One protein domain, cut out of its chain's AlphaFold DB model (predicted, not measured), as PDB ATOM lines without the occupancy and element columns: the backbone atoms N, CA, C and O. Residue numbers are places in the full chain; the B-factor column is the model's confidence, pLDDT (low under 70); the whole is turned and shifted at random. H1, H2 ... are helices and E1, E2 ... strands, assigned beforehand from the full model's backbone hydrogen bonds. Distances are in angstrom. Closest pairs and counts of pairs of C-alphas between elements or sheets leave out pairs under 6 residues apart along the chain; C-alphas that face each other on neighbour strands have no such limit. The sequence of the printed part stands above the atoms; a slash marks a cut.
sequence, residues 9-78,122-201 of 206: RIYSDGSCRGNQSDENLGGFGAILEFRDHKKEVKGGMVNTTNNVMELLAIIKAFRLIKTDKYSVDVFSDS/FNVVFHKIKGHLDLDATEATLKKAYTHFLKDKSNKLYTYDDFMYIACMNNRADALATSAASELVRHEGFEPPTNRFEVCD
ATOM      1  N   ARG A   9      37.120   0.240  30.846       97.56
ATOM      2  CA  ARG A   9      37.266   0.897  32.146       97.56
ATOM      3  C   ARG A   9      36.086   0.551  33.036       97.56
ATOM      4  O   ARG A   9      34.939   0.590  32.601       97.56
ATOM      5  N   ILE A  10      36.382   0.187  34.274       98.50
ATOM      6  CA  ILE A  10      35.399  -0.060  35.320       98.50
ATOM      7  C   ILE A  10      35.657   0.947  36.431       98.50
ATOM      8  O   ILE A  10      36.758   1.010  36.967       98.50
ATOM      9  N   TYR A  11      34.631   1.701  36.795       98.38
ATOM     10  CA  TYR A  11      34.616   2.556  37.980       98.38
ATOM     11  C   TYR A  11      33.653   1.931  38.969       98.38
ATOM     12  O   TYR A  11      32.566   1.526  38.559       98.38
ATOM     13  N   SER A  12      34.031   1.797  40.234       98.06
ATOM     14  CA  SER A  12      33.228   1.022  41.178       98.06
ATOM     15  C   SER A  12      33.332   1.533  42.598       98.06
ATOM     16  O   SER A  12      34.443   1.777  43.073       98.06
ATOM     17  N   ASP A  13      32.195   1.529  43.284       97.56
ATOM     18  CA  ASP A  13      32.106   1.806  44.708       97.56
ATOM     19  C   ASP A  13      31.030   0.933  45.384       97.56
ATOM     20  O   ASP A  13      30.110   0.405  44.742       97.56
ATOM     21  N   GLY A  14      31.172   0.750  46.692       95.19
ATOM     22  CA  GLY A  14      30.240   0.058  47.564       95.19
ATOM     23  C   GLY A  14      29.963   0.887  48.811       95.19
ATOM     24  O   GLY A  14      30.876   1.357  49.480       95.19
ATOM     25  N   SER A  15      28.685   1.000  49.159       92.25
ATOM     26  CA  SER A  15      28.215   1.710  50.341       92.25
ATOM     27  C   SER A  15      27.445   0.757  51.240       92.25
ATOM     28  O   SER A  15      26.656  -0.064  50.773       92.25
ATOM     29  N   CYS A  16      27.634   0.864  52.549       89.94
ATOM     30  CA  CYS A  16      26.833   0.149  53.530       89.94
ATOM     31  C   CYS A  16      26.565   1.056  54.728       89.94
ATOM     32  O   CYS A  16      27.491   1.622  55.310       89.94
ATOM     33  N   ARG A  17      25.292   1.191  55.109       78.88
ATOM     34  CA  ARG A  17      24.830   2.000  56.245       78.88
ATOM     35  C   ARG A  17      24.074   1.100  57.228       78.88
ATOM     36  O   ARG A  17      23.391   0.176  56.795       78.88
ATOM     37  N   GLY A  18      24.210   1.351  58.534       61.09
ATOM     38  CA  GLY A  18      23.524   0.547  59.563       61.09
ATOM     39  C   GLY A  18      24.287   0.251  60.861       61.09
ATOM     40  O   GLY A  18      23.790  -0.518  61.674       61.09
ATOM     41  N   ASN A  19      25.442   0.879  61.134       44.66
ATOM     42  CA  ASN A  19      26.103   0.783  62.449       44.66
ATOM     43  C   ASN A  19      25.291   1.520  63.542       44.66
ATOM     44  O   ASN A  19      25.742   2.563  64.006       44.66
ATOM     45  N   GLN A  20      24.094   1.014  63.878       49.44
ATOM     46  CA  GLN A  20      23.187   1.366  64.992       49.44
ATOM     47  C   GLN A  20      21.760   0.770  64.836       49.44
ATOM     48  O   GLN A  20      20.927   1.014  65.705       49.44
ATOM     49  N   SER A  21      21.458   0.002  63.777       56.16
ATOM     50  CA  SER A  21      20.137  -0.611  63.527       56.16
ATOM     51  C   SER A  21      20.213  -2.134  63.373       56.16
ATOM     52  O   SER A  21      21.269  -2.672  63.051       56.16
ATOM     53  N   ASP A  22      19.084  -2.826  63.566       63.09
ATOM     54  CA  ASP A  22      18.983  -4.294  63.462       63.09
ATOM     55  C   ASP A  22      19.260  -4.835  62.042       63.09
ATOM     56  O   ASP A  22      19.604  -6.005  61.880       63.09
ATOM     57  N   GLU A  23      19.148  -3.985  61.010       72.44
ATOM     58  CA  GLU A  23      19.408  -4.329  59.606       72.44
ATOM     59  C   GLU A  23      20.481  -3.409  58.993       72.44
ATOM     60  O   GLU A  23      20.415  -2.183  59.117       72.44
ATOM     61  N   ASN A  24      21.457  -4.003  58.294       84.31
ATOM     62  CA  ASN A  24      22.460  -3.273  57.507       84.31
ATOM     63  C   ASN A  24      22.001  -3.151  56.054       84.31
ATOM     64  O   ASN A  24      21.810  -4.165  55.387       84.31
ATOM     65  N   LEU A  25      21.883  -1.938  55.527       91.12
ATOM     66  CA  LEU A  25      21.501  -1.707  54.134       91.12
ATOM     67  C   LEU A  25      22.746  -1.376  53.318       91.12
ATOM     68  O   LEU A  25      23.413  -0.370  53.570       91.12
ATOM     69  N   GLY A  26      23.068  -2.225  52.345       93.44
ATOM     70  CA  GLY A  26      24.178  -1.995  51.432       93.44
ATOM     71  C   GLY A  26      23.722  -1.814  49.999       93.44
ATOM     72  O   GLY A  26      22.742  -2.412  49.559       93.44
ATOM     73  N   GLY A  27      24.468  -0.997  49.271       95.44
ATOM     74  CA  GLY A  27      24.315  -0.778  47.848       95.44
ATOM     75  C   GLY A  27      25.670  -0.760  47.167       95.44
ATOM     76  O   GLY A  27      26.679  -0.390  47.762       95.44
ATOM     77  N   PHE A  28      25.699  -1.172  45.912       97.06
ATOM     78  CA  PHE A  28      26.880  -1.104  45.070       97.06
ATOM     79  C   PHE A  28      26.556  -0.329  43.798       97.06
ATOM     80  O   PHE A  28      25.412  -0.324  43.331       97.06
ATOM     81  N   GLY A  29      27.574   0.298  43.224       97.50
ATOM     82  CA  GLY A  29      27.476   1.045  41.982       97.50
ATOM     83  C   GLY A  29      28.724   0.832  41.147       97.50
ATOM     84  O   GLY A  29      29.839   0.865  41.663       97.50
ATOM     85  N   ALA A  30      28.549   0.594  39.853       98.25
ATOM     86  CA  ALA A  30      29.655   0.548  38.919       98.25
ATOM     87  C   ALA A  30      29.285   1.124  37.555       98.25
ATOM     88  O   ALA A  30      28.129   1.104  37.133       98.25
ATOM     89  N   ILE A  31      30.301   1.610  36.858       98.31
ATOM     90  CA  ILE A  31      30.210   2.126  35.499       98.31
ATOM     91  C   ILE A  31      31.186   1.324  34.653       98.31
ATOM     92  O   ILE A  31      32.372   1.265  34.969       98.31
ATOM     93  N   LEU A  32      30.682   0.701  33.592       97.56
ATOM     94  CA  LEU A  32      31.479   0.052  32.563       97.56
ATOM     95  C   LEU A  32      31.568   0.982  31.358       97.56
ATOM     96  O   LEU A  32      30.545   1.335  30.776       97.56
ATOM     97  N   GLU A  33      32.781   1.329  30.956       96.06
ATOM     98  CA  GLU A  33      33.049   2.214  29.832       96.06
ATOM     99  C   GLU A  33      33.964   1.540  28.807       96.06
ATOM    100  O   GLU A  33      34.955   0.894  29.150       96.06
ATOM    101  N   PHE A  34      33.635   1.703  27.528       94.62
ATOM    102  CA  PHE A  34      34.487   1.303  26.418       94.62
ATOM    103  C   PHE A  34      34.253   2.242  25.234       94.62
ATOM    104  O   PHE A  34      33.158   2.259  24.665       94.62
ATOM    105  N   ARG A  35      35.292   2.999  24.854       90.50
ATOM    106  CA  ARG A  35      35.190   4.102  23.879       90.50
ATOM    107  C   ARG A  35      34.074   5.068  24.301       90.50
ATOM    108  O   ARG A  35      34.039   5.465  25.462       90.50
ATOM    109  N   ASP A  36      33.141   5.372  23.404       88.94
ATOM    110  CA  ASP A  36      32.017   6.280  23.654       88.94
ATOM    111  C   ASP A  36      30.830   5.611  24.363       88.94
ATOM    112  O   ASP A  36      29.818   6.253  24.644       88.94
ATOM    113  N   HIS A  37      30.914   4.308  24.653       91.12
ATOM    114  CA  HIS A  37      29.829   3.572  25.291       91.12
ATOM    115  C   HIS A  37      30.031   3.464  26.795       91.12
ATOM    116  O   HIS A  37      31.089   3.042  27.263       91.12
ATOM    117  N   LYS A  38      28.964   3.750  27.542       94.69
ATOM    118  CA  LYS A  38      28.905   3.594  28.994       94.69
ATOM    119  C   LYS A  38      27.677   2.791  29.395       94.69
ATOM    120  O   LYS A  38      26.630   2.876  28.757       94.69
ATOM    121  N   LYS A  39      27.816   1.999  30.452       95.81
ATOM    122  CA  LYS A  39      26.718   1.301  31.124       95.81
ATOM    123  C   LYS A  39      26.868   1.487  32.618       95.81
ATOM    124  O   LYS A  39      27.939   1.230  33.159       95.81
ATOM    125  N   GLU A  40      25.790   1.873  33.277       97.19
ATOM    126  CA  GLU A  40      25.741   1.943  34.730       97.19
ATOM    127  C   GLU A  40      25.051   0.693  35.271       97.19
ATOM    128  O   GLU A  40      24.047   0.221  34.733       97.19
ATOM    129  N   VAL A  41      25.589   0.146  36.351       96.00
ATOM    130  CA  VAL A  41      24.980  -0.961  37.078       96.00
ATOM    131  C   VAL A  41      24.958  -0.628  38.556       96.00
ATOM    132  O   VAL A  41      25.953  -0.188  39.125       96.00
ATOM    133  N   LYS A  42      23.808  -0.850  39.182       96.75
ATOM    134  CA  LYS A  42      23.647  -0.700  40.623       96.75
ATOM    135  C   LYS A  42      22.773  -1.806  41.190       96.75
ATOM    136  O   LYS A  42      22.025  -2.471  40.471       96.75
ATOM    137  N   GLY A  43      22.867  -2.007  42.491       94.81
ATOM    138  CA  GLY A  43      21.987  -2.923  43.197       94.81
ATOM    139  C   GLY A  43      22.199  -2.866  44.695       94.81
ATOM    140  O   GLY A  43      23.210  -2.349  45.165       94.81
ATOM    141  N   GLY A  44      21.223  -3.380  45.434       93.06
ATOM    142  CA  GLY A  44      21.195  -3.318  46.890       93.06
ATOM    143  C   GLY A  44      20.969  -4.681  47.531       93.06
ATOM    144  O   GLY A  44      20.316  -5.550  46.949       93.06
ATOM    145  N   MET A  45      21.508  -4.862  48.737       90.75
ATOM    146  CA  MET A  45      21.283  -6.038  49.571       90.75
ATOM    147  C   MET A  45      21.122  -5.645  51.043       90.75
ATOM    148  O   MET A  45      21.899  -4.853  51.581       90.75
ATOM    149  N   VAL A  46      20.125  -6.237  51.700       90.50
ATOM    150  CA  VAL A  46      19.948  -6.151  53.156       90.50
ATOM    151  C   VAL A  46      20.903  -7.115  53.863       90.50
ATOM    152  O   VAL A  46      21.260  -8.160  53.321       90.50
ATOM    153  N   ASN A  47      21.311  -6.780  55.083       89.19
ATOM    154  CA  ASN A  47      22.220  -7.556  55.927       89.19
ATOM    155  C   ASN A  47      23.538  -7.920  55.239       89.19
ATOM    156  O   ASN A  47      23.996  -9.062  55.252       89.19
ATOM    157  N   THR A  48      24.161  -6.912  54.633       91.62
ATOM    158  CA  THR A  48      25.452  -7.041  53.958       91.62
ATOM    159  C   THR A  48      26.548  -6.218  54.641       91.62
ATOM    160  O   THR A  48      26.372  -5.704  55.742       91.62
ATOM    161  N   THR A  49      27.719  -6.137  54.010       93.44
ATOM    162  CA  THR A  49      28.865  -5.344  54.470       93.44
ATOM    163  C   THR A  49      29.425  -4.513  53.322       93.44
ATOM    164  O   THR A  49      29.236  -4.868  52.156       93.44
ATOM    165  N   ASN A  50      30.189  -3.462  53.643       93.81
ATOM    166  CA  ASN A  50      30.829  -2.618  52.627       93.81
ATOM    167  C   ASN A  50      31.682  -3.435  51.650       93.81
ATOM    168  O   ASN A  50      31.485  -3.363  50.445       93.81
ATOM    169  N   ASN A  51      32.546  -4.315  52.170       95.31
ATOM    170  CA  ASN A  51      33.437  -5.140  51.347       95.31
ATOM    171  C   ASN A  51      32.678  -6.052  50.368       95.31
ATOM    172  O   ASN A  51      33.181  -6.350  49.289       95.31
ATOM    173  N   VAL A  52      31.490  -6.541  50.748       96.06
ATOM    174  CA  VAL A  52      30.651  -7.353  49.852       96.06
ATOM    175  C   VAL A  52      30.091  -6.487  48.727       96.06
ATOM    176  O   VAL A  52      30.121  -6.915  47.574       96.06
ATOM    177  N   MET A  53      29.634  -5.270  49.034       96.75
ATOM    178  CA  MET A  53      29.148  -4.321  48.029       96.75
ATOM    179  C   MET A  53      30.261  -3.872  47.076       96.75
ATOM    180  O   MET A  53      30.071  -3.928  45.865       96.75
ATOM    181  N   GLU A  54      31.446  -3.540  47.592       97.50
ATOM    182  CA  GLU A  54      32.616  -3.178  46.778       97.50
ATOM    183  C   GLU A  54      33.006  -4.310  45.805       97.50
ATOM    184  O   GLU A  54      33.241  -4.072  44.620       97.50
ATOM    185  N   LEU A  55      33.043  -5.566  46.277       98.12
ATOM    186  CA  LEU A  55      33.348  -6.725  45.428       98.12
ATOM    187  C   LEU A  55      32.272  -6.935  44.358       98.12
ATOM    188  O   LEU A  55      32.588  -7.175  43.190       98.12
ATOM    189  N   LEU A  56      30.997  -6.841  44.748       97.69
ATOM    190  CA  LEU A  56      29.879  -7.016  43.828       97.69
ATOM    191  C   LEU A  56      29.842  -5.935  42.749       97.69
ATOM    192  O   LEU A  56      29.549  -6.282  41.608       97.69
ATOM    193  N   ALA A  57      30.184  -4.682  43.059       98.12
ATOM    194  CA  ALA A  57      30.267  -3.604  42.072       98.12
ATOM    195  C   ALA A  57      31.128  -4.009  40.866       98.12
ATOM    196  O   ALA A  57      30.673  -4.001  39.718       98.12
ATOM    197  N   ILE A  58      32.351  -4.458  41.144       98.38
ATOM    198  CA  ILE A  58      33.326  -4.836  40.120       98.38
ATOM    199  C   ILE A  58      32.891  -6.116  39.399       98.38
ATOM    200  O   ILE A  58      32.900  -6.170  38.169       98.38
ATOM    201  N   ILE A  59      32.454  -7.138  40.142       98.31
ATOM    202  CA  ILE A  59      31.978  -8.409  39.568       98.31
ATOM    203  C   ILE A  59      30.813  -8.173  38.600       98.31
ATOM    204  O   ILE A  59      30.781  -8.732  37.501       98.31
ATOM    205  N   LYS A  60      29.846  -7.335  38.981       97.44
ATOM    206  CA  LYS A  60      28.677  -7.041  38.149       97.44
ATOM    207  C   LYS A  60      29.067  -6.278  36.887       97.44
ATOM    208  O   LYS A  60      28.525  -6.598  35.834       97.44
ATOM    209  N   ALA A  61      30.040  -5.369  36.958       97.62
ATOM    210  CA  ALA A  61      30.596  -4.726  35.771       97.62
ATOM    211  C   ALA A  61      31.304  -5.733  34.840       97.62
ATOM    212  O   ALA A  61      31.031  -5.743  33.639       97.62
ATOM    213  N   PHE A  62      32.125  -6.648  35.372       98.00
ATOM    214  CA  PHE A  62      32.770  -7.698  34.567       98.00
ATOM    215  C   PHE A  62      31.768  -8.615  33.858       98.00
ATOM    216  O   PHE A  62      31.984  -8.981  32.702       98.00
ATOM    217  N   ARG A  63      30.642  -8.951  34.499       96.19
ATOM    218  CA  ARG A  63      29.579  -9.778  33.893       96.19
ATOM    219  C   ARG A  63      28.935  -9.147  32.654       96.19
ATOM    220  O   ARG A  63      28.343  -9.867  31.855       96.19
ATOM    221  N   LEU A  64      29.042  -7.830  32.480       95.44
ATOM    222  CA  LEU A  64      28.534  -7.132  31.295       95.44
ATOM    223  C   LEU A  64      29.498  -7.217  30.099       95.44
ATOM    224  O   LEU A  64      29.086  -6.955  28.964       95.44
ATOM    225  N   ILE A  65      30.761  -7.594  30.325       95.31
ATOM    226  CA  ILE A  65      31.777  -7.680  29.278       95.31
ATOM    227  C   ILE A  65      31.590  -8.966  28.467       95.31
ATOM    228  O   ILE A  65      31.687 -10.082  28.975       95.31
ATOM    229  N   LYS A  66      31.361  -8.806  27.160       92.56
ATOM    230  CA  LYS A  66      31.066  -9.913  26.232       92.56
ATOM    231  C   LYS A  66      32.289 -10.448  25.476       92.56
ATOM    232  O   LYS A  66      32.159 -11.390  24.703       92.56
ATOM    233  N   THR A  67      33.462  -9.841  25.651       91.69
ATOM    234  CA  THR A  67      34.702 -10.201  24.942       91.69
ATOM    235  C   THR A  67      35.911 -10.021  25.848       91.69
ATOM    236  O   THR A  67      35.939  -9.080  26.622       91.69
ATOM    237  N   ASP A  68      36.915 -10.884  25.731       92.00
ATOM    238  CA  ASP A  68      38.188 -10.864  26.472       92.00
ATOM    239  C   ASP A  68      39.366 -10.285  25.674       92.00
ATOM    240  O   ASP A  68      40.510 -10.336  26.113       92.00
ATOM    241  N   LYS A  69      39.095  -9.688  24.507       93.75
ATOM    242  CA  LYS A  69      40.131  -9.117  23.633       93.75
ATOM    243  C   LYS A  69      40.816  -7.879  24.206       93.75
ATOM    244  O   LYS A  69      41.929  -7.559  23.800       93.75
ATOM    245  N   TYR A  70      40.136  -7.159  25.091       95.19
ATOM    246  CA  TYR A  70      40.606  -5.885  25.615       95.19
ATOM    247  C   TYR A  70      41.070  -6.043  27.055       95.19
ATOM    248  O   TYR A  70      40.452  -6.738  27.862       95.19
ATOM    249  N   SER A  71      42.168  -5.364  27.369       95.38
ATOM    250  CA  SER A  71      42.611  -5.215  28.752       95.38
ATOM    251  C   SER A  71      41.647  -4.307  29.518       95.38
ATOM    252  O   SER A  71      40.913  -3.521  28.910       95.38
ATOM    253  N   VAL A  72      41.648  -4.421  30.845       97.50
ATOM    254  CA  VAL A  72      40.679  -3.725  31.700       97.50
ATOM    255  C   VAL A  72      41.409  -2.889  32.743       97.50
ATOM    256  O   VAL A  72      42.316  -3.389  33.403       97.50
ATOM    257  N   ASP A  73      40.995  -1.642  32.915       97.62
ATOM    258  CA  ASP A  73      41.383  -0.806  34.051       97.62
ATOM    259  C   ASP A  73      40.223  -0.734  35.036       97.62
ATOM    260  O   ASP A  73      39.097  -0.407  34.661       97.62
ATOM    261  N   VAL A  74      40.491  -1.048  36.299       98.38
ATOM    262  CA  VAL A  74      39.514  -0.954  37.384       98.38
ATOM    263  C   VAL A  74      39.937   0.166  38.321       98.38
ATOM    264  O   VAL A  74      40.973   0.070  38.974       98.38
ATOM    265  N   PHE A  75      39.126   1.213  38.420       98.19
ATOM    266  CA  PHE A  75      39.307   2.327  39.343       98.19
ATOM    267  C   PHE A  75      38.389   2.142  40.547       98.19
ATOM    268  O   PHE A  75      37.169   2.054  40.405       98.19
ATOM    269  N   SER A  76      38.987   2.075  41.734       97.62
ATOM    270  CA  SER A  76      38.247   1.947  42.988       97.62
ATOM    271  C   SER A  76      39.003   2.603  44.137       97.62
ATOM    272  O   SER A  76      40.239   2.603  44.203       97.62
ATOM    273  N   ASP A  77      38.252   3.148  45.080       95.81
ATOM    274  CA  ASP A  77      38.739   3.615  46.369       95.81
ATOM    275  C   ASP A  77      38.687   2.528  47.458       95.81
ATOM    276  O   ASP A  77      39.117   2.783  48.587       95.81
ATOM    277  N   SER A  78      38.326   1.285  47.128       96.19
ATOM    278  CA  SER A  78      38.445   0.145  48.039       96.19
ATOM    279  C   SER A  78      39.913  -0.213  48.260       96.19
ATOM    280  O   SER A  78      40.626  -0.700  47.377       96.19
ATOM    281  N   PHE A 122      41.048 -11.488  32.025       91.75
ATOM    282  CA  PHE A 122      41.304 -10.157  31.509       91.75
ATOM    283  C   PHE A 122      42.678  -9.709  31.999       91.75
ATOM    284  O   PHE A 122      43.021  -9.927  33.152       91.75
ATOM    285  N   ASN A 123      43.477  -9.052  31.163       89.88
ATOM    286  CA  ASN A 123      44.681  -8.375  31.648       89.88
ATOM    287  C   ASN A 123      44.262  -7.117  32.436       89.88
ATOM    288  O   ASN A 123      44.167  -6.026  31.864       89.88
ATOM    289  N   VAL A 124      43.910  -7.304  33.713       96.31
ATOM    290  CA  VAL A 124      43.343  -6.258  34.576       96.31
ATOM    291  C   VAL A 124      44.439  -5.482  35.299       96.31
ATOM    292  O   VAL A 124      45.356  -6.066  35.877       96.31
ATOM    293  N   VAL A 125      44.305  -4.158  35.327       95.94
ATOM    294  CA  VAL A 125      45.086  -3.271  36.192       95.94
ATOM    295  C   VAL A 125      44.136  -2.589  37.171       95.94
ATOM    296  O   VAL A 125      43.123  -2.018  36.777       95.94
ATOM    297  N   PHE A 126      44.442  -2.681  38.464       97.50
ATOM    298  CA  PHE A 126      43.664  -2.034  39.518       97.50
ATOM    299  C   PHE A 126      44.339  -0.730  39.925       97.50
ATOM    300  O   PHE A 126      45.498  -0.727  40.336       97.50
ATOM    301  N   HIS A 127      43.586   0.360  39.867       97.25
ATOM    302  CA  HIS A 127      44.042   1.708  40.148       97.25
ATOM    303  C   HIS A 127      43.385   2.217  41.426       97.25
ATOM    304  O   HIS A 127      42.163   2.373  41.507       97.25
ATOM    305  N   LYS A 128      44.213   2.507  42.434       97.00
ATOM    306  CA  LYS A 128      43.739   3.141  43.662       97.00
ATOM    307  C   LYS A 128      43.432   4.605  43.392       97.00
ATOM    308  O   LYS A 128      44.317   5.359  42.989       97.00
ATOM    309  N   ILE A 129      42.222   5.020  43.723       95.25
ATOM    310  CA  ILE A 129      41.829   6.429  43.716       95.25
ATOM    311  C   ILE A 129      41.412   6.884  45.108       95.25
ATOM    312  O   ILE A 129      41.153   6.078  46.007       95.25
ATOM    313  N   LYS A 130      41.434   8.200  45.315       93.00
ATOM    314  CA  LYS A 130      40.958   8.796  46.557       93.00
ATOM    315  C   LYS A 130      39.429   8.796  46.525       93.00
ATOM    316  O   LYS A 130      38.855   9.420  45.639       93.00
ATOM    317  N   GLY A 131      38.819   8.126  47.496       89.06
ATOM    318  CA  GLY A 131      37.369   8.105  47.659       89.06
ATOM    319  C   GLY A 131      36.797   9.472  48.007       89.06
ATOM    320  O   GLY A 131      37.483  10.283  48.642       89.06
ATOM    321  N   HIS A 132      35.563   9.705  47.558       85.00
ATOM    322  CA  HIS A 132      34.779  10.929  47.756       85.00
ATOM    323  C   HIS A 132      35.608  12.212  47.576       85.00
ATOM    324  O   HIS A 132      35.634  13.097  48.438       85.00
ATOM    325  N   LEU A 133      36.372  12.292  46.482       93.38
ATOM    326  CA  LEU A 133      37.133  13.497  46.181       93.38
ATOM    327  C   LEU A 133      36.154  14.622  45.842       93.38
ATOM    328  O   LEU A 133      35.478  14.557  44.819       93.38
ATOM    329  N   ASP A 134      36.115  15.657  46.679       95.06
ATOM    330  CA  ASP A 134      35.404  16.896  46.375       95.06
ATOM    331  C   ASP A 134      36.031  17.560  45.140       95.06
ATOM    332  O   ASP A 134      37.187  17.994  45.180       95.06
ATOM    333  N   LEU A 135      35.285  17.569  44.033       94.25
ATOM    334  CA  LEU A 135      35.733  18.111  42.748       94.25
ATOM    335  C   LEU A 135      35.612  19.637  42.680       94.25
ATOM    336  O   LEU A 135      36.243  20.234  41.811       94.25
ATOM    337  N   ASP A 136      34.885  20.251  43.617       96.12
ATOM    338  CA  ASP A 136      34.779  21.706  43.771       96.12
ATOM    339  C   ASP A 136      35.861  22.263  44.716       96.12
ATOM    340  O   ASP A 136      35.960  23.472  44.951       96.12
ATOM    341  N   ALA A 137      36.712  21.384  45.258       95.75
ATOM    342  CA  ALA A 137      37.833  21.773  46.093       95.75
ATOM    343  C   ALA A 137      38.846  22.643  45.331       95.75
ATOM    344  O   ALA A 137      38.931  22.671  44.103       95.75
ATOM    345  N   THR A 138      39.706  23.323  46.092       97.00
ATOM    346  CA  THR A 138      40.760  24.160  45.512       97.00
ATOM    347  C   THR A 138      41.675  23.366  44.577       97.00
ATOM    348  O   THR A 138      42.015  22.209  44.844       97.00
ATOM    349  N   GLU A 139      42.178  24.016  43.525       95.88
ATOM    350  CA  GLU A 139      43.093  23.397  42.555       95.88
ATOM    351  C   GLU A 139      44.315  22.748  43.233       95.88
ATOM    352  O   GLU A 139      44.750  21.662  42.855       95.88
ATOM    353  N   ALA A 140      44.842  23.365  44.296       96.88
ATOM    354  CA  ALA A 140      45.936  22.804  45.089       96.88
ATOM    355  C   ALA A 140      45.568  21.456  45.742       96.88
ATOM    356  O   ALA A 140      46.395  20.541  45.797       96.88
ATOM    357  N   THR A 141      44.327  21.309  46.213       96.31
ATOM    358  CA  THR A 141      43.812  20.062  46.797       96.31
ATOM    359  C   THR A 141      43.691  18.973  45.737       96.31
ATOM    360  O   THR A 141      44.149  17.846  45.957       96.31
ATOM    361  N   LEU A 142      43.146  19.317  44.569       97.31
ATOM    362  CA  LEU A 142      42.995  18.400  43.440       97.31
ATOM    363  C   LEU A 142      44.358  17.955  42.890       97.31
ATOM    364  O   LEU A 142      44.616  16.758  42.759       97.31
ATOM    365  N   LYS A 143      45.300  18.887  42.693       97.25
ATOM    366  CA  LYS A 143      46.680  18.582  42.273       97.25
ATOM    367  C   LYS A 143      47.427  17.711  43.278       97.25
ATOM    368  O   LYS A 143      48.218  16.851  42.881       97.25
ATOM    369  N   LYS A 144      47.172  17.872  44.580       97.50
ATOM    370  CA  LYS A 144      47.734  16.985  45.611       97.50
ATOM    371  C   LYS A 144      47.182  15.563  45.489       97.50
ATOM    372  O   LYS A 144      47.950  14.609  45.615       97.50
ATOM    373  N   ALA A 145      45.882  15.417  45.232       97.06
ATOM    374  CA  ALA A 145      45.266  14.116  44.988       97.06
ATOM    375  C   ALA A 145      45.833  13.463  43.715       97.06
ATOM    376  O   ALA A 145      46.255  12.308  43.769       97.06
ATOM    377  N   TYR A 146      45.972  14.226  42.629       97.81
ATOM    378  CA  TYR A 146      46.605  13.768  41.390       97.81
ATOM    379  C   TYR A 146      48.060  13.327  41.601       97.81
ATOM    380  O   TYR A 146      48.455  12.234  41.207       97.81
ATOM    381  N   THR A 147      48.858  14.120  42.318       97.56
ATOM    382  CA  THR A 147      50.249  13.756  42.639       97.56
ATOM    383  C   THR A 147      50.325  12.446  43.425       97.56
ATOM    384  O   THR A 147      51.248  11.655  43.233       97.56
ATOM    385  N   HIS A 148      49.364  12.191  44.319       96.56
ATOM    386  CA  HIS A 148      49.283  10.914  45.023       96.56
ATOM    387  C   HIS A 148      48.894   9.768  44.083       96.56
ATOM    388  O   HIS A 148      49.515   8.710  44.147       96.56
ATOM    389  N   PHE A 149      47.919   9.987  43.199       96.75
ATOM    390  CA  PHE A 149      47.503   9.024  42.178       96.75
ATOM    391  C   PHE A 149      48.684   8.585  41.296       96.75
ATOM    392  O   PHE A 149      48.880   7.390  41.091       96.75
ATOM    393  N   LEU A 150      49.556   9.515  40.892       96.75
ATOM    394  CA  LEU A 150      50.759   9.229  40.097       96.75
ATOM    395  C   LEU A 150      51.867   8.448  40.830       96.75
ATOM    396  O   LEU A 150      52.855   8.056  40.200       96.75
ATOM    397  N   LYS A 151      51.761   8.221  42.149       95.50
ATOM    398  CA  LYS A 151      52.749   7.401  42.877       95.50
ATOM    399  C   LYS A 151      52.712   5.939  42.445       95.50
ATOM    400  O   LYS A 151      53.736   5.258  42.532       95.50
ATOM    401  N   ASP A 152      51.559   5.465  41.984       93.19
ATOM    402  CA  ASP A 152      51.465   4.164  41.343       93.19
ATOM    403  C   ASP A 152      52.116   4.235  39.955       93.19
ATOM    404  O   ASP A 152      51.806   5.101  39.136       93.19
ATOM    405  N   LYS A 153      53.034   3.308  39.671       92.31
ATOM    406  CA  LYS A 153      53.741   3.273  38.386       92.31
ATOM    407  C   LYS A 153      52.793   3.036  37.210       92.31
ATOM    408  O   LYS A 153      53.084   3.531  36.125       92.31
ATOM    409  N   SER A 154      51.688   2.322  37.430       91.44
ATOM    410  CA  SER A 154      50.650   2.097  36.420       91.44
ATOM    411  C   SER A 154      49.883   3.374  36.059       91.44
ATOM    412  O   SER A 154      49.306   3.450  34.980       91.44
ATOM    413  N   ASN A 155      49.951   4.408  36.906       94.38
ATOM    414  CA  ASN A 155      49.229   5.664  36.719       94.38
ATOM    415  C   ASN A 155      50.047   6.755  36.009       94.38
ATOM    416  O   ASN A 155      49.521   7.824  35.720       94.38
ATOM    417  N   LYS A 156      51.330   6.519  35.708       93.25
ATOM    418  CA  LYS A 156      52.249   7.563  35.211       93.25
ATOM    419  C   LYS A 156      51.864   8.199  33.874       93.25
ATOM    420  O   LYS A 156      52.352   9.284  33.578       93.25
ATOM    421  N   LEU A 157      51.068   7.506  33.065       92.12
ATOM    422  CA  LEU A 157      50.655   7.981  31.743       92.12
ATOM    423  C   LEU A 157      49.345   8.776  31.774       92.12
ATOM    424  O   LEU A 157      49.008   9.400  30.774       92.12
ATOM    425  N   TYR A 158      48.623   8.772  32.898       94.56
ATOM    426  CA  TYR A 158      47.370   9.506  33.029       94.56
ATOM    427  C   TYR A 158      47.647  10.993  33.227       94.56
ATOM    428  O   TYR A 158      48.398  11.394  34.123       94.56
ATOM    429  N   THR A 159      47.011  11.815  32.404       96.19
ATOM    430  CA  THR A 159      47.047  13.271  32.525       96.19
ATOM    431  C   THR A 159      46.204  13.747  33.709       96.19
ATOM    432  O   THR A 159      45.485  12.973  34.349       96.19
ATOM    433  N   TYR A 160      46.296  15.038  34.027       96.12
ATOM    434  CA  TYR A 160      45.438  15.635  35.047       96.12
ATOM    435  C   TYR A 160      43.957  15.577  34.645       96.12
ATOM    436  O   TYR A 160      43.118  15.257  35.484       96.12
ATOM    437  N   ASP A 161      43.644  15.802  33.367       95.94
ATOM    438  CA  ASP A 161      42.274  15.734  32.851       95.94
ATOM    439  C   ASP A 161      41.717  14.308  32.941       95.94
ATOM    440  O   ASP A 161      40.589  14.115  33.393       95.94
ATOM    441  N   ASP A 162      42.537  13.298  32.617       95.94
ATOM    442  CA  ASP A 162      42.160  11.894  32.810       95.94
ATOM    443  C   ASP A 162      41.855  11.604  34.283       95.94
ATOM    444  O   ASP A 162      40.858  10.960  34.602       95.94
ATOM    445  N   PHE A 163      42.694  12.096  35.201       96.75
ATOM    446  CA  PHE A 163      42.481  11.926  36.637       96.75
ATOM    447  C   PHE A 163      41.182  12.585  37.115       96.75
ATOM    448  O   PHE A 163      40.426  11.961  37.862       96.75
ATOM    449  N   MET A 164      40.901  13.816  36.681       96.94
ATOM    450  CA  MET A 164      39.661  14.517  37.031       96.94
ATOM    451  C   MET A 164      38.435  13.767  36.510       96.94
ATOM    452  O   MET A 164      37.447  13.612  37.229       96.94
ATOM    453  N   TYR A 165      38.524  13.231  35.294       96.12
ATOM    454  CA  TYR A 165      37.485  12.390  34.723       96.12
ATOM    455  C   TYR A 165      37.272  11.098  35.524       96.12
ATOM    456  O   TYR A 165      36.144  10.771  35.892       96.12
ATOM    457  N   ILE A 166      38.352  10.386  35.856       96.62
ATOM    458  CA  ILE A 166      38.306   9.168  36.675       96.62
ATOM    459  C   ILE A 166      37.668   9.455  38.040       96.62
ATOM    460  O   ILE A 166      36.820   8.688  38.495       96.62
ATOM    461  N   ALA A 167      38.046  10.559  38.689       96.62
ATOM    462  CA  ALA A 167      37.480  10.957  39.973       96.62
ATOM    463  C   ALA A 167      35.976  11.269  39.865       96.62
ATOM    464  O   ALA A 167      35.199  10.836  40.715       96.62
ATOM    465  N   CYS A 168      35.547  11.935  38.788       96.56
ATOM    466  CA  CYS A 168      34.131  12.154  38.485       96.56
ATOM    467  C   CYS A 168      33.363  10.836  38.325       96.56
ATOM    468  O   CYS A 168      32.304  10.663  38.932       96.56
ATOM    469  N   MET A 169      33.909   9.876  37.575       96.94
ATOM    470  CA  MET A 169      33.270   8.571  37.389       96.94
ATOM    471  C   MET A 169      33.206   7.757  38.685       96.94
ATOM    472  O   MET A 169      32.209   7.078  38.925       96.94
ATOM    473  N   ASN A 170      34.205   7.861  39.565       95.94
ATOM    474  CA  ASN A 170      34.126   7.220  40.877       95.94
ATOM    475  C   ASN A 170      33.070   7.853  41.781       95.94
ATOM    476  O   ASN A 170      32.290   7.131  42.387       95.94
ATOM    477  N   ASN A 171      32.983   9.185  41.827       96.44
ATOM    478  CA  ASN A 171      31.919   9.864  42.570       96.44
ATOM    479  C   ASN A 171      30.528   9.496  42.019       96.44
ATOM    480  O   ASN A 171      29.555   9.406  42.766       96.44
ATOM    481  N   ARG A 172      30.414   9.242  40.708       97.06
ATOM    482  CA  ARG A 172      29.180   8.719  40.114       97.06
ATOM    483  C   ARG A 172      28.893   7.278  40.557       97.06
ATOM    484  O   ARG A 172      27.736   6.973  40.843       97.06
ATOM    485  N   ALA A 173      29.905   6.414  40.646       97.31
ATOM    486  CA  ALA A 173      29.758   5.060  41.183       97.31
ATOM    487  C   ALA A 173      29.327   5.064  42.665       97.31
ATOM    488  O   ALA A 173      28.406   4.326  43.021       97.31
ATOM    489  N   ASP A 174      29.889   5.956  43.487       96.50
ATOM    490  CA  ASP A 174      29.457   6.204  44.875       96.50
ATOM    491  C   ASP A 174      27.979   6.614  44.941       96.50
ATOM    492  O   ASP A 174      27.175   6.028  45.671       96.50
ATOM    493  N   ALA A 175      27.568   7.575  44.107       96.06
ATOM    494  CA  ALA A 175      26.178   8.019  44.050       96.06
ATOM    495  C   ALA A 175      25.218   6.874  43.674       96.06
ATOM    496  O   ALA A 175      24.136   6.754  44.255       96.06
ATOM    497  N   LEU A 176      25.614   6.004  42.737       96.31
ATOM    498  CA  LEU A 176      24.860   4.799  42.387       96.31
ATOM    499  C   LEU A 176      24.742   3.846  43.586       96.31
ATOM    500  O   LEU A 176      23.626   3.431  43.906       96.31
ATOM    501  N   ALA A 177      25.849   3.563  44.278       95.31
ATOM    502  CA  ALA A 177      25.882   2.704  45.462       95.31
ATOM    503  C   ALA A 177      24.995   3.247  46.593       95.31
ATOM    504  O   ALA A 177      24.134   2.538  47.120       95.31
ATOM    505  N   THR A 178      25.141   4.531  46.913       94.06
ATOM    506  CA  THR A 178      24.347   5.226  47.928       94.06
ATOM    507  C   THR A 178      22.858   5.262  47.569       94.06
ATOM    508  O   THR A 178      22.010   5.059  48.445       94.06
ATOM    509  N   SER A 179      22.516   5.484  46.293       93.94
ATOM    510  CA  SER A 179      21.118   5.445  45.844       93.94
ATOM    511  C   SER A 179      20.513   4.050  46.017       93.94
ATOM    512  O   SER A 179      19.433   3.925  46.587       93.94
ATOM    513  N   ALA A 180      21.244   2.997  45.633       92.56
ATOM    514  CA  ALA A 180      20.772   1.621  45.734       92.56
ATOM    515  C   ALA A 180      20.567   1.178  47.189       92.56
ATOM    516  O   ALA A 180      19.599   0.487  47.488       92.56
ATOM    517  N   ALA A 181      21.445   1.600  48.105       90.94
ATOM    518  CA  ALA A 181      21.268   1.349  49.534       90.94
ATOM    519  C   ALA A 181      20.021   2.061  50.086       90.94
ATOM    520  O   ALA A 181      19.284   1.497  50.892       90.94
ATOM    521  N   SER A 182      19.774   3.297  49.639       89.56
ATOM    522  CA  SER A 182      18.637   4.108  50.093       89.56
ATOM    523  C   SER A 182      17.296   3.563  49.592       89.56
ATOM    524  O   SER A 182      16.305   3.625  50.309       89.56
ATOM    525  N   GLU A 183      17.270   2.964  48.399       89.19
ATOM    526  CA  GLU A 183      16.087   2.304  47.820       89.19
ATOM    527  C   GLU A 183      15.620   1.067  48.609       89.19
ATOM    528  O   GLU A 183      14.502   0.599  48.401       89.19
ATOM    529  N   LEU A 184      16.447   0.538  49.520       84.94
ATOM    530  CA  LEU A 184      16.084  -0.576  50.404       84.94
ATOM    531  C   LEU A 184      15.373  -0.133  51.689       84.94
ATOM    532  O   LEU A 184      14.871  -0.985  52.424       84.94
ATOM    533  N   VAL A 185      15.366   1.167  52.004       78.88
ATOM    534  CA  VAL A 185      14.738   1.683  53.225       78.88
ATOM    535  C   VAL A 185      13.236   1.406  53.167       78.88
ATOM    536  O   VAL A 185      12.549   1.808  52.228       78.88
ATOM    537  N   ARG A 186      12.716   0.711  54.183       67.56
ATOM    538  CA  ARG A 186      11.282   0.425  54.287       67.56
ATOM    539  C   ARG A 186      10.536   1.710  54.635       67.56
ATOM    540  O   ARG A 186      10.844   2.346  55.640       67.56
ATOM    541  N   HIS A 187       9.529   2.060  53.844       57.59
ATOM    542  CA  HIS A 187       8.488   2.989  54.274       57.59
ATOM    543  C   HIS A 187       7.362   2.180  54.933       57.59
ATOM    544  O   HIS A 187       7.048   1.083  54.464       57.59
ATOM    545  N   GLU A 188       6.778   2.681  56.028       43.19
ATOM    546  CA  GLU A 188       5.673   1.997  56.718       43.19
ATOM    547  C   GLU A 188       4.572   1.610  55.715       43.19
ATOM    548  O   GLU A 188       4.027   2.460  55.014       43.19
ATOM    549  N   GLY A 189       4.282   0.308  55.619       51.44
ATOM    550  CA  GLY A 189       3.266  -0.242  54.715       51.44
ATOM    551  C   GLY A 189       3.765  -0.773  53.363       51.44
ATOM    552  O   GLY A 189       2.937  -1.234  52.581       51.44
ATOM    553  N   PHE A 190       5.074  -0.761  53.076       48.97
ATOM    554  CA  PHE A 190       5.627  -1.323  51.836       48.97
ATOM    555  C   PHE A 190       6.795  -2.280  52.121       48.97
ATOM    556  O   PHE A 190       7.825  -1.874  52.662       48.97
ATOM    557  N   GLU A 191       6.652  -3.560  51.756       52.78
ATOM    558  CA  GLU A 191       7.792  -4.483  51.748       52.78
ATOM    559  C   GLU A 191       8.739  -4.096  50.602       52.78
ATOM    560  O   GLU A 191       8.309  -4.042  49.445       52.78
ATOM    561  N   PRO A 192      10.022  -3.803  50.878       53.31
ATOM    562  CA  PRO A 192      10.970  -3.516  49.817       53.31
ATOM    563  C   PRO A 192      11.196  -4.781  48.972       53.31
ATOM    564  O   PRO A 192      11.183  -5.896  49.504       53.31
ATOM    565  N   PRO A 193      11.451  -4.644  47.661       52.69
ATOM    566  CA  PRO A 193      11.826  -5.783  46.837       52.69
ATOM    567  C   PRO A 193      13.119  -6.418  47.369       52.69
ATOM    568  O   PRO A 193      14.112  -5.733  47.620       52.69
ATOM    569  N   THR A 194      13.121  -7.740  47.519       56.59
ATOM    570  CA  THR A 194      14.317  -8.500  47.889       56.59
ATOM    571  C   THR A 194      15.347  -8.438  46.754       56.59
ATOM    572  O   THR A 194      15.018  -8.690  45.599       56.59
ATOM    573  N   ASN A 195      16.597  -8.082  47.082       61.56
ATOM    574  CA  ASN A 195      17.772  -8.059  46.192       61.56
ATOM    575  C   ASN A 195      17.504  -7.525  44.770       61.56
ATOM    576  O   ASN A 195      17.413  -8.286  43.803       61.56
ATOM    577  N   ARG A 196      17.423  -6.198  44.631       62.53
ATOM    578  CA  ARG A 196      17.172  -5.537  43.344       62.53
ATOM    579  C   ARG A 196      18.482  -5.226  42.613       62.53
ATOM    580  O   ARG A 196      19.400  -4.642  43.188       62.53
ATOM    581  N   PHE A 197      18.556  -5.607  41.338       71.38
ATOM    582  CA  PHE A 197      19.665  -5.308  40.429       71.38
ATOM    583  C   PHE A 197      19.132  -4.524  39.234       71.38
ATOM    584  O   PHE A 197      18.177  -4.964  38.596       71.38
ATOM    585  N   GLU A 198      19.769  -3.407  38.898       75.06
ATOM    586  CA  GLU A 198      19.386  -2.587  37.751       75.06
ATOM    587  C   GLU A 198      20.608  -2.294  36.880       75.06
ATOM    588  O   GLU A 198      21.657  -1.866  37.364       75.06
ATOM    589  N   VAL A 199      20.464  -2.542  35.577       73.69
ATOM    590  CA  VAL A 199      21.417  -2.103  34.554       73.69
ATOM    591  C   VAL A 199      20.753  -0.945  33.830       73.69
ATOM    592  O   VAL A 199      19.758  -1.140  33.133       73.69
ATOM    593  N   CYS A 200      21.281   0.257  34.029       62.16
ATOM    594  CA  CYS A 200      20.824   1.440  33.325       62.16
ATOM    595  C   CYS A 200      21.726   1.639  32.103       62.16
ATOM    596  O   CYS A 200      22.917   1.936  32.224       62.16
ATOM    597  N   ASP A 201      21.159   1.456  30.913       50.44
ATOM    598  CA  ASP A 201      21.798   1.873  29.668       50.44
ATOM    599  C   ASP A 201      21.672   3.403  29.568       50.44
ATOM    600  O   ASP A 201      20.756   3.930  28.934       50.44
TER     601      ASP A 201
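This is residues 9 to 78 and 122 to 201 of the 206 residues of the protein "Ribonuclease H" of Eubacterium saphenum ATCC 49989 (UniProt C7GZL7). A twisted sheet of six strands makes the middle layer, with the long helix H3 slantwise over one face and the shorter H1 over the other. H2 packs on the beginning of H3, off the sheet, and the loop of residues 186 to 191 sticks out between H3 and E6. The printed part has 150 residues, with three named helices and six named strands in the order E1 E2 E3 H1 E4 E5 H2 H3 E6. The mixed sheet runs E5 E4 E1 E2 E3 E6, and the class is mixed, helices and strands. The whole is compact, with a radius of gyration of the C-alphas of 16.3 A and spans of 52 by 39 by 23 A.

E1, residues 9 to 17, begins at C-alpha 9 (37.266, 0.897, 32.146) and is 27.1 A long. E2, residues 25 to 34, measures 30.8 A and E3, residues 37 to 46, 31.1 A. E4 is residues 71 to 76, E5 residues 124 to 128 and E6 residues 197 to 200, which ends at C-alpha 200 (20.824, 1.440, 33.325). H3, residues 160 to 182, is 32.8 A long from C-alpha 160 (45.438, 15.635, 35.047). H1, residues 50 to 63, measures 20.1 A and H2, residues 139 to 149, 15.0 A.

E1, E2 and E3 form a meander, each strand the antiparallel neighbour of the one before, and E1 and E2, like E2 and E3, are a hairpin. N 13 and O 29 are 2.9 A apart, and N 30 and O 41 2.8 A. E6, an edge strand, is antiparallel to E3, with N 198 and O 42 at 2.9 A. E4 is parallel to E1, with N 10 and O 73 at 2.8 A, and the edge strand E5 is parallel to E4, with N 127 and O 74 at 2.8 A. E3, H1 and E4 form a split strand-helix-strand unit, two strands running the same way with E1 and E2 between them, and its crossover is right-handed. The sheet has helices on both faces, in three layers. H3 lies over E4, E1 and E2 at a height over the sheet of 7.0 A, slantwise at 36 degrees to E2 on the local plane; the closest C-alphas of H3 and E2 are those of Ala 177 and Phe 28, 4.0 A. H1, on the opposite face at a height of 6.0 A, lies over E1 and E2, only just slantwise at 31 degrees to E1 on the local plane; its closest C-alpha to E1 is Glu 54 to Gly 14, 4.1 A. H2 is not on the sheet; it only just touches residues 160 to 163 of H3, with 3 pairs of C-alphas within 8 A, the closest Tyr 146 and Phe 163 at 6.6 A, about perpendicular at 88 degrees. In H2 and H3 every O i to N i+4 pair is within hydrogen-bond range, in H1 9 of 10.

The C-alphas farthest apart, those of Leu 157 and Gly 189, are 53.3 A apart. Residues 79 to 121 are not printed, and C-alphas 78 and 122 are 19.7 A apart across the cut. The link from H3 to E6 is long, at 14 residues. Mean pLDDT of the printed part is 89.5; residues 18 to 22, 186 to 196 and 200 to 201 are under 70.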